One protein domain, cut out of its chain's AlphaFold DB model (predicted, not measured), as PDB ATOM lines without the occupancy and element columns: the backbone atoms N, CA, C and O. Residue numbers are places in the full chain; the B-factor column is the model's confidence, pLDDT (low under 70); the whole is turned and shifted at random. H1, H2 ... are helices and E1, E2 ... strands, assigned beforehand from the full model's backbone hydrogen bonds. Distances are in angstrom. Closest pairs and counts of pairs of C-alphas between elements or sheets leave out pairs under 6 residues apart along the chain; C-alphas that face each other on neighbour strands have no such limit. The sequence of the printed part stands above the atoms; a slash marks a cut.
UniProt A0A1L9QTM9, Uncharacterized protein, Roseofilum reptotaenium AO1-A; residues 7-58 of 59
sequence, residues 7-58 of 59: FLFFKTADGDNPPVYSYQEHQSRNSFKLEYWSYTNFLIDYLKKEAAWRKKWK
ATOM      1  N   PHE A   7     -50.548  13.619 -14.795       91.75
ATOM      2  CA  PHE A   7     -50.813  14.368 -13.570       91.75
ATOM      3  C   PHE A   7     -49.717  14.182 -12.523       91.75
ATOM      4  O   PHE A   7     -48.993  13.185 -12.502       91.75
ATOM      5  N   LEU A   8     -49.621  15.173 -11.638       94.94
ATOM      6  CA  LEU A   8     -48.765  15.156 -10.459       94.94
ATOM      7  C   LEU A   8     -49.595  14.806  -9.228       94.94
ATOM      8  O   LEU A   8     -50.743  15.234  -9.110       94.94
ATOM      9  N   PHE A   9     -49.011  14.063  -8.297       95.00
ATOM     10  CA  PHE A   9     -49.668  13.711  -7.043       95.00
ATOM     11  C   PHE A   9     -48.647  13.507  -5.922       95.00
ATOM     12  O   PHE A   9     -47.461  13.298  -6.163       95.00
ATOM     13  N   PHE A  10     -49.115  13.542  -4.682       96.06
ATOM     14  CA  PHE A  10     -48.346  13.178  -3.493       96.06
ATOM     15  C   PHE A  10     -49.157  12.181  -2.666       96.06
ATOM     16  O   PHE A  10     -50.372  12.059  -2.841       96.06
ATOM     17  N   LYS A  11     -48.500  11.446  -1.771       94.44
ATOM     18  CA  LYS A  11     -49.181  10.498  -0.884       94.44
ATOM     19  C   LYS A  11     -49.453  11.169   0.452       94.44
ATOM     20  O   LYS A  11     -48.546  11.709   1.074       94.44
ATOM     21  N   THR A  12     -50.688  11.077   0.929       93.56
ATOM     22  CA  THR A  12     -51.076  11.616   2.243       93.56
ATOM     23  C   THR A  12     -50.412  10.878   3.408       93.56
ATOM     24  O   THR A  12     -50.285  11.434   4.492       93.56
ATOM     25  N   ALA A  13     -49.957   9.641   3.187       94.69
ATOM     26  CA  ALA A  13     -49.244   8.842   4.181       94.69
ATOM     27  C   ALA A  13     -47.792   9.302   4.430       94.69
ATOM     28  O   ALA A  13     -47.209   8.903   5.433       94.69
ATOM     29  N   ASP A  14     -47.216  10.139   3.557       92.56
ATOM     30  CA  ASP A  14     -45.807  10.558   3.634       92.56
ATOM     31  C   ASP A  14     -45.588  11.786   4.558       92.56
ATOM     32  O   ASP A  14     -44.489  12.337   4.618       92.56
ATOM     33  N   GLY A  15     -46.617  12.209   5.306       93.19
ATOM     34  CA  GLY A  15     -46.553  13.299   6.289       93.19
ATOM     35  C   GLY A  15     -46.803  14.700   5.712       93.19
ATOM     36  O   GLY A  15     -47.375  14.848   4.635       93.19
ATOM     37  N   ASP A  16     -46.381  15.736   6.447       93.62
ATOM     38  CA  ASP A  16     -46.752  17.144   6.191       93.62
ATOM     39  C   ASP A  16     -46.076  17.778   4.966       93.62
ATOM     40  O   ASP A  16     -46.583  18.744   4.396       93.62
ATOM     41  N   ASN A  17     -44.920  17.262   4.549       96.06
ATOM     42  CA  ASN A  17     -44.171  17.788   3.406       96.06
ATOM     43  C   ASN A  17     -43.751  16.653   2.459       96.06
ATOM     44  O   ASN A  17     -42.556  16.366   2.326       96.06
ATOM     45  N   PRO A  18     -44.731  15.980   1.834       97.38
ATOM     46  CA  PRO A  18     -44.507  14.729   1.129       97.38
ATOM     47  C   PRO A  18     -43.786  14.954  -0.209       97.38
ATOM     48  O   PRO A  18     -43.874  16.043  -0.783       97.38
ATOM     49  N   PRO A  19     -43.108  13.939  -0.764       97.50
ATOM     50  CA  PRO A  19     -42.601  13.994  -2.128       97.50
ATOM     51  C   PRO A  19     -43.739  14.058  -3.162       97.50
ATOM     52  O   PRO A  19     -44.842  13.557  -2.935       97.50
ATOM     53  N   VAL A  20     -43.458  14.645  -4.326       97.50
ATOM     54  CA  VAL A  20     -44.391  14.729  -5.460       97.50
ATOM     55  C   VAL A  20     -43.918  13.814  -6.577       97.50
ATOM     56  O   VAL A  20     -42.758  13.863  -6.996       97.50
ATOM     57  N   TYR A  21     -44.841  13.012  -7.085       95.44
ATOM     58  CA  TYR A  21     -44.640  12.047  -8.151       95.44
ATOM     59  C   TYR A  21     -45.445  12.432  -9.393       95.44
ATOM     60  O   TYR A  21     -46.433  13.161  -9.296       95.44
ATOM     61  N   SER A  22     -45.051  11.912 -10.552       94.12
ATOM     62  CA  SER A  22     -45.820  11.984 -11.789       94.12
ATOM     63  C   SER A  22     -46.380  10.627 -12.190       94.12
ATOM     64  O   SER A  22     -45.778   9.568 -11.974       94.12
ATOM     65  N   TYR A  23     -47.558  10.695 -12.796       90.88
ATOM     66  CA  TYR A  23     -48.160   9.636 -13.581       90.88
ATOM     67  C   TYR A  23     -48.191  10.073 -15.043       90.88
ATOM     68  O   TYR A  23     -48.588  11.200 -15.345       90.88
ATOM     69  N   GLN A  24     -47.807   9.165 -15.935       90.25
ATOM     70  CA  GLN A  24     -47.990   9.309 -17.370       90.25
ATOM     71  C   GLN A  24     -48.619   8.027 -17.914       90.25
ATOM     72  O   GLN A  24     -48.158   6.919 -17.623       90.25
ATOM     73  N   GLU A  25     -49.673   8.179 -18.705       83.94
ATOM     74  CA  GLU A  25     -50.284   7.057 -19.402       83.94
ATOM     75  C   GLU A  25     -49.251   6.360 -20.304       83.94
ATOM     76  O   GLU A  25     -48.399   7.002 -20.916       83.94
ATOM     77  N   HIS A  26     -49.278   5.025 -20.328       83.19
ATOM     78  CA  HIS A  26     -48.304   4.172 -21.028       83.19
ATOM     79  C   HIS A  26     -46.864   4.179 -20.484       83.19
ATOM     80  O   HIS A  26     -45.981   3.573 -21.100       83.19
ATOM     81  N   GLN A  27     -46.596   4.780 -19.320       76.81
ATOM     82  CA  GLN A  27     -45.287   4.648 -18.682       76.81
ATOM     83  C   GLN A  27     -45.015   3.174 -18.333       76.81
ATOM     84  O   GLN A  27     -45.763   2.539 -17.587       76.81
ATOM     85  N   SER A  28     -43.949   2.599 -18.899       70.31
ATOM     86  CA  SER A  28     -43.568   1.218 -18.608       70.31
ATOM     87  C   SER A  28     -42.866   1.138 -17.244       70.31
ATOM     88  O   SER A  28     -41.894   1.847 -16.995       70.31
ATOM     89  N   ARG A  29     -43.366   0.229 -16.390       60.94
ATOM     90  CA  ARG A  29     -43.030  -0.077 -14.975       60.94
ATOM     91  C   ARG A  29     -43.966   0.510 -13.915       60.94
ATOM     92  O   ARG A  29     -44.323   1.678 -13.924       60.94
ATOM     93  N   ASN A  30     -44.226  -0.343 -12.920       64.44
ATOM     94  CA  ASN A  30     -45.013  -0.158 -11.692       64.44
ATOM     95  C   ASN A  30     -44.472   0.913 -10.715       64.44
ATOM     96  O   ASN A  30     -44.657   0.789  -9.505       64.44
ATOM     97  N   SER A  31     -43.756   1.930 -11.188       74.44
ATOM     98  CA  SER A  31     -43.149   2.951 -10.337       74.44
ATOM     99  C   SER A  31     -43.461   4.340 -10.869       74.44
ATOM    100  O   SER A  31     -42.982   4.719 -11.934       74.44
ATOM    101  N   PHE A  32     -44.223   5.103 -10.092       89.62
ATOM    102  CA  PHE A  32     -44.423   6.527 -10.323       89.62
ATOM    103  C   PHE A  32     -43.087   7.266 -10.231       89.62
ATOM    104  O   PHE A  32     -42.296   7.024  -9.312       89.62
ATOM    105  N   LYS A  33     -42.820   8.157 -11.186       91.31
ATOM    106  CA  LYS A  33     -41.565   8.909 -11.224       91.31
ATOM    107  C   LYS A  33     -41.595   9.999 -10.156       91.31
ATOM    108  O   LYS A  33     -42.559  10.743 -10.062       91.31
ATOM    109  N   LEU A  34     -40.532  10.110  -9.365       94.25
ATOM    110  CA  LEU A  34     -40.346  11.230  -8.444       94.25
ATOM    111  C   LEU A  34     -40.025  12.506  -9.237       94.25
ATOM    112  O   LEU A  34     -39.068  12.520 -10.008       94.25
ATOM    113  N   GLU A  35     -40.801  13.566  -9.027       95.62
ATOM    114  CA  GLU A  35     -40.582  14.880  -9.649       95.62
ATOM    115  C   GLU A  35     -40.005  15.887  -8.650       95.62
ATOM    116  O   GLU A  35     -39.082  16.630  -8.979       95.62
ATOM    117  N   TYR A  36     -40.502  15.886  -7.408       97.19
ATOM    118  CA  TYR A  36     -40.015  16.770  -6.348       97.19
ATOM    119  C   TYR A  36     -39.835  15.997  -5.045       97.19
ATOM    120  O   TYR A  36     -40.709  15.245  -4.629       97.19
ATOM    121  N   TRP A  37     -38.724  16.242  -4.350       96.06
ATOM    122  CA  TRP A  37     -38.439  15.635  -3.045       96.06
ATOM    123  C   TRP A  37     -39.369  16.105  -1.921       96.06
ATOM    124  O   TRP A  37     -39.421  15.465  -0.878       96.06
ATOM    125  N   SER A  38     -40.072  17.223  -2.114       97.00
ATOM    126  CA  SER A  38     -40.999  17.781  -1.134       97.00
ATOM    127  C   SER A  38     -42.074  18.643  -1.798       97.00
ATOM    128  O   SER A  38     -41.834  19.274  -2.835       97.00
ATOM    129  N   TYR A  39     -43.251  18.702  -1.182       96.38
ATOM    130  CA  TYR A  39     -44.385  19.492  -1.648       96.38
ATOM    131  C   TYR A  39     -44.078  20.993  -1.620       96.38
ATOM    132  O   TYR A  39     -44.426  21.722  -2.548       96.38
ATOM    133  N   THR A  40     -43.324  21.453  -0.619       97.44
ATOM    134  CA  THR A  40     -42.846  22.840  -0.550       97.44
ATOM    135  C   THR A  40     -41.970  23.208  -1.748       97.44
ATOM    136  O   THR A  40     -42.139  24.286  -2.319       97.44
ATOM    137  N   ASN A  41     -41.064  22.321  -2.180       97.38
ATOM    138  CA  ASN A  41     -40.231  22.573  -3.360       97.38
ATOM    139  C   ASN A  41     -41.084  22.689  -4.629       97.38
ATOM    140  O   ASN A  41     -40.849  23.584  -5.442       97.38
ATOM    141  N   PHE A  42     -42.088  21.819  -4.766       96.75
ATOM    142  CA  PHE A  42     -43.065  21.893  -5.850       96.75
ATOM    143  C   PHE A  42     -43.808  23.237  -5.852       96.75
ATOM    144  O   PHE A  42     -43.826  23.918  -6.877       96.75
ATOM    145  N   LEU A  43     -44.359  23.663  -4.710       96.62
ATOM    146  CA  LEU A  43     -45.097  24.926  -4.599       96.62
ATOM    147  C   LEU A  43     -44.234  26.143  -4.940       96.62
ATOM    148  O   LEU A  43     -44.673  27.020  -5.681       96.62
ATOM    149  N   ILE A  44     -43.003  26.203  -4.425       97.19
ATOM    150  CA  ILE A  44     -42.086  27.314  -4.707       97.19
ATOM    151  C   ILE A  44     -41.785  27.393  -6.208       97.19
ATOM    152  O   ILE A  44     -41.800  28.485  -6.779       97.19
ATOM    153  N   ASP A  45     -41.505  26.260  -6.852       96.50
ATOM    154  CA  ASP A  45     -41.223  26.213  -8.288       96.50
ATOM    155  C   ASP A  45     -42.458  26.584  -9.123       96.50
ATOM    156  O   ASP A  45     -42.364  27.390 -10.051       96.50
ATOM    157  N   TYR A  46     -43.636  26.081  -8.744       94.69
ATOM    158  CA  TYR A  46     -44.907  26.435  -9.376       94.69
ATOM    159  C   TYR A  46     -45.181  27.942  -9.295       94.69
ATOM    160  O   TYR A  46     -45.406  28.587 -10.320       94.69
ATOM    161  N   LEU A  47     -45.065  28.540  -8.106       96.00
ATOM    162  CA  LEU A  47     -45.273  29.977  -7.904       96.00
ATOM    163  C   LEU A  47     -44.262  30.829  -8.681       96.00
ATOM    164  O   LEU A  47     -44.629  31.861  -9.244       96.00
ATOM    165  N   LYS A  48     -42.995  30.403  -8.760       96.00
ATOM    166  CA  LYS A  48     -41.975  31.081  -9.576       96.00
ATOM    167  C   LYS A  48     -42.330  31.053 -11.059       96.00
ATOM    168  O   LYS A  48     -42.202  32.079 -11.728       96.00
ATOM    169  N   LYS A  49     -42.781  29.903 -11.570       93.56
ATOM    170  CA  LYS A  49     -43.222  29.748 -12.963       93.56
ATOM    171  C   LYS A  49     -44.439  30.621 -13.253       93.56
ATOM    172  O   LYS A  49     -44.403  31.373 -14.221       93.56
ATOM    173  N   GLU A  50     -45.450  30.601 -12.390       92.62
ATOM    174  CA  GLU A  50     -46.639  31.455 -12.500       92.62
ATOM    175  C   GLU A  50     -46.280  32.948 -12.491       92.62
ATOM    176  O   GLU A  50     -46.708  33.705 -13.364       92.62
ATOM    177  N   ALA A  51     -45.430  33.383 -11.557       92.44
ATOM    178  CA  ALA A  51     -44.972  34.769 -11.487       92.44
ATOM    179  C   ALA A  51     -44.187  35.181 -12.744       92.44
ATOM    180  O   ALA A  51     -44.383  36.280 -13.271       92.44
ATOM    181  N   ALA A  52     -43.322  34.301 -13.258       92.00
ATOM    182  CA  ALA A  52     -42.585  34.535 -14.496       92.00
ATOM    183  C   ALA A  52     -43.521  34.628 -15.711       92.00
ATOM    184  O   ALA A  52     -43.340  35.513 -16.550       92.00
ATOM    185  N   TRP A  53     -44.538  33.764 -15.786       88.81
ATOM    186  CA  TRP A  53     -45.574  33.814 -16.816       88.81
ATOM    187  C   TRP A  53     -46.342  35.137 -16.771       88.81
ATOM    188  O   TRP A  53     -46.395  35.839 -17.779       88.81
ATOM    189  N   ARG A  54     -46.843  35.548 -15.604       88.44
ATOM    190  CA  ARG A  54     -47.545  36.835 -15.440       88.44
ATOM    191  C   ARG A  54     -46.676  38.023 -15.835       88.44
ATOM    192  O   ARG A  54     -47.098  38.869 -16.619       88.44
ATOM    193  N   LYS A  55     -45.412  38.039 -15.394       88.81
ATOM    194  CA  LYS A  55     -44.442  39.078 -15.773       88.81
ATOM    195  C   LYS A  55     -44.205  39.130 -17.284       88.81
ATOM    196  O   LYS A  55     -44.104  40.219 -17.843       88.81
ATOM    197  N   LYS A  56     -44.108  37.971 -17.942       87.62
ATOM    198  CA  LYS A  56     -43.894  37.872 -19.392       87.62
ATOM    199  C   LYS A  56     -45.080  38.426 -20.186       87.62
ATOM    200  O   LYS A  56     -44.860  39.068 -21.208       87.62
ATOM    201  N   TRP A  57     -46.304  38.206 -19.711       83.50
ATOM    202  CA  TRP A  57     -47.528  38.570 -20.432       83.50
ATOM    203  C   TRP A  57     -48.208  39.855 -19.935       83.50
ATOM    204  O   TRP A  57     -49.239  40.225 -20.485       83.50
ATOM    205  N   LYS A  58     -47.611  40.568 -18.963       71.94
ATOM    206  CA  LYS A  58     -48.123  41.825 -18.372       71.94
ATOM    207  C   LYS A  58     -49.611  41.748 -17.976       71.94
ATOM    208  O   LYS A  58     -50.366  42.679 -18.247       71.94
TER     209      LYS A  58
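Overview. This is residues 7 to 58 of the 59 residues of an uncharacterized protein of Roseofilum reptotaenium AO1-A (UniProt A0A1L9QTM9). A small sheet of three antiparallel strands has one long helix leaving it like an arm: the first part of H1, residues 39 to 45, lies near the sheet, and residues 46 to 58 stick out free. The printed part has 52 residues, in the order E1, E2, E3, H1, and the sheet has the same order, E1 - E2 - E3. The class is mixed, helices and strands. The whole is loose, with a radius of gyration of the C-alphas of 13.7 A, and flat, spanning 42 by 29 by 13 A.

Along the chain. Find C-alpha 7 at (-50.813, 14.368, -13.570), where E1, residues 7 to 10, begins; it is 10.4 A long. E2, residues 20 to 24, is 13.6 A long, and E3, residues 33 to 36, is 9.4 A long. From C-alpha 39 at (-44.385, 19.492, -1.648), H1, residues 39 to 57, runs 27.0 A to C-alpha 57 at (-47.528, 38.570, -20.432).

Arrangement. The strands form a meander, each the antiparallel neighbour of the one before. In the hairpin E1 and E2, at 147 degrees, look for N 9 and O 21, 2.9 A apart, within hydrogen-bond range. In the hairpin E2 and E3, at 141 degrees, N 20 and O 36 are within that range at 2.8 A. H1 is on the sheet, giving two layers, a helix on one face of a sheet. It lies over E3 at a height over the sheet of 14.8 A and only just stands up from it, rising 42 degrees. The closest C-alphas of E3 and H1, those of Tyr 36 and Phe 42, are 6.0 A apart. In H1 every O i to N i+4 pair is within hydrogen-bond range.

Size, cuts and confidence. Look to Asn 30 and Lys 58 for the two C-alphas farthest apart, 42.6 A. The printed part has no cut and no long link. Residues 29 to 30 have pLDDT under 70.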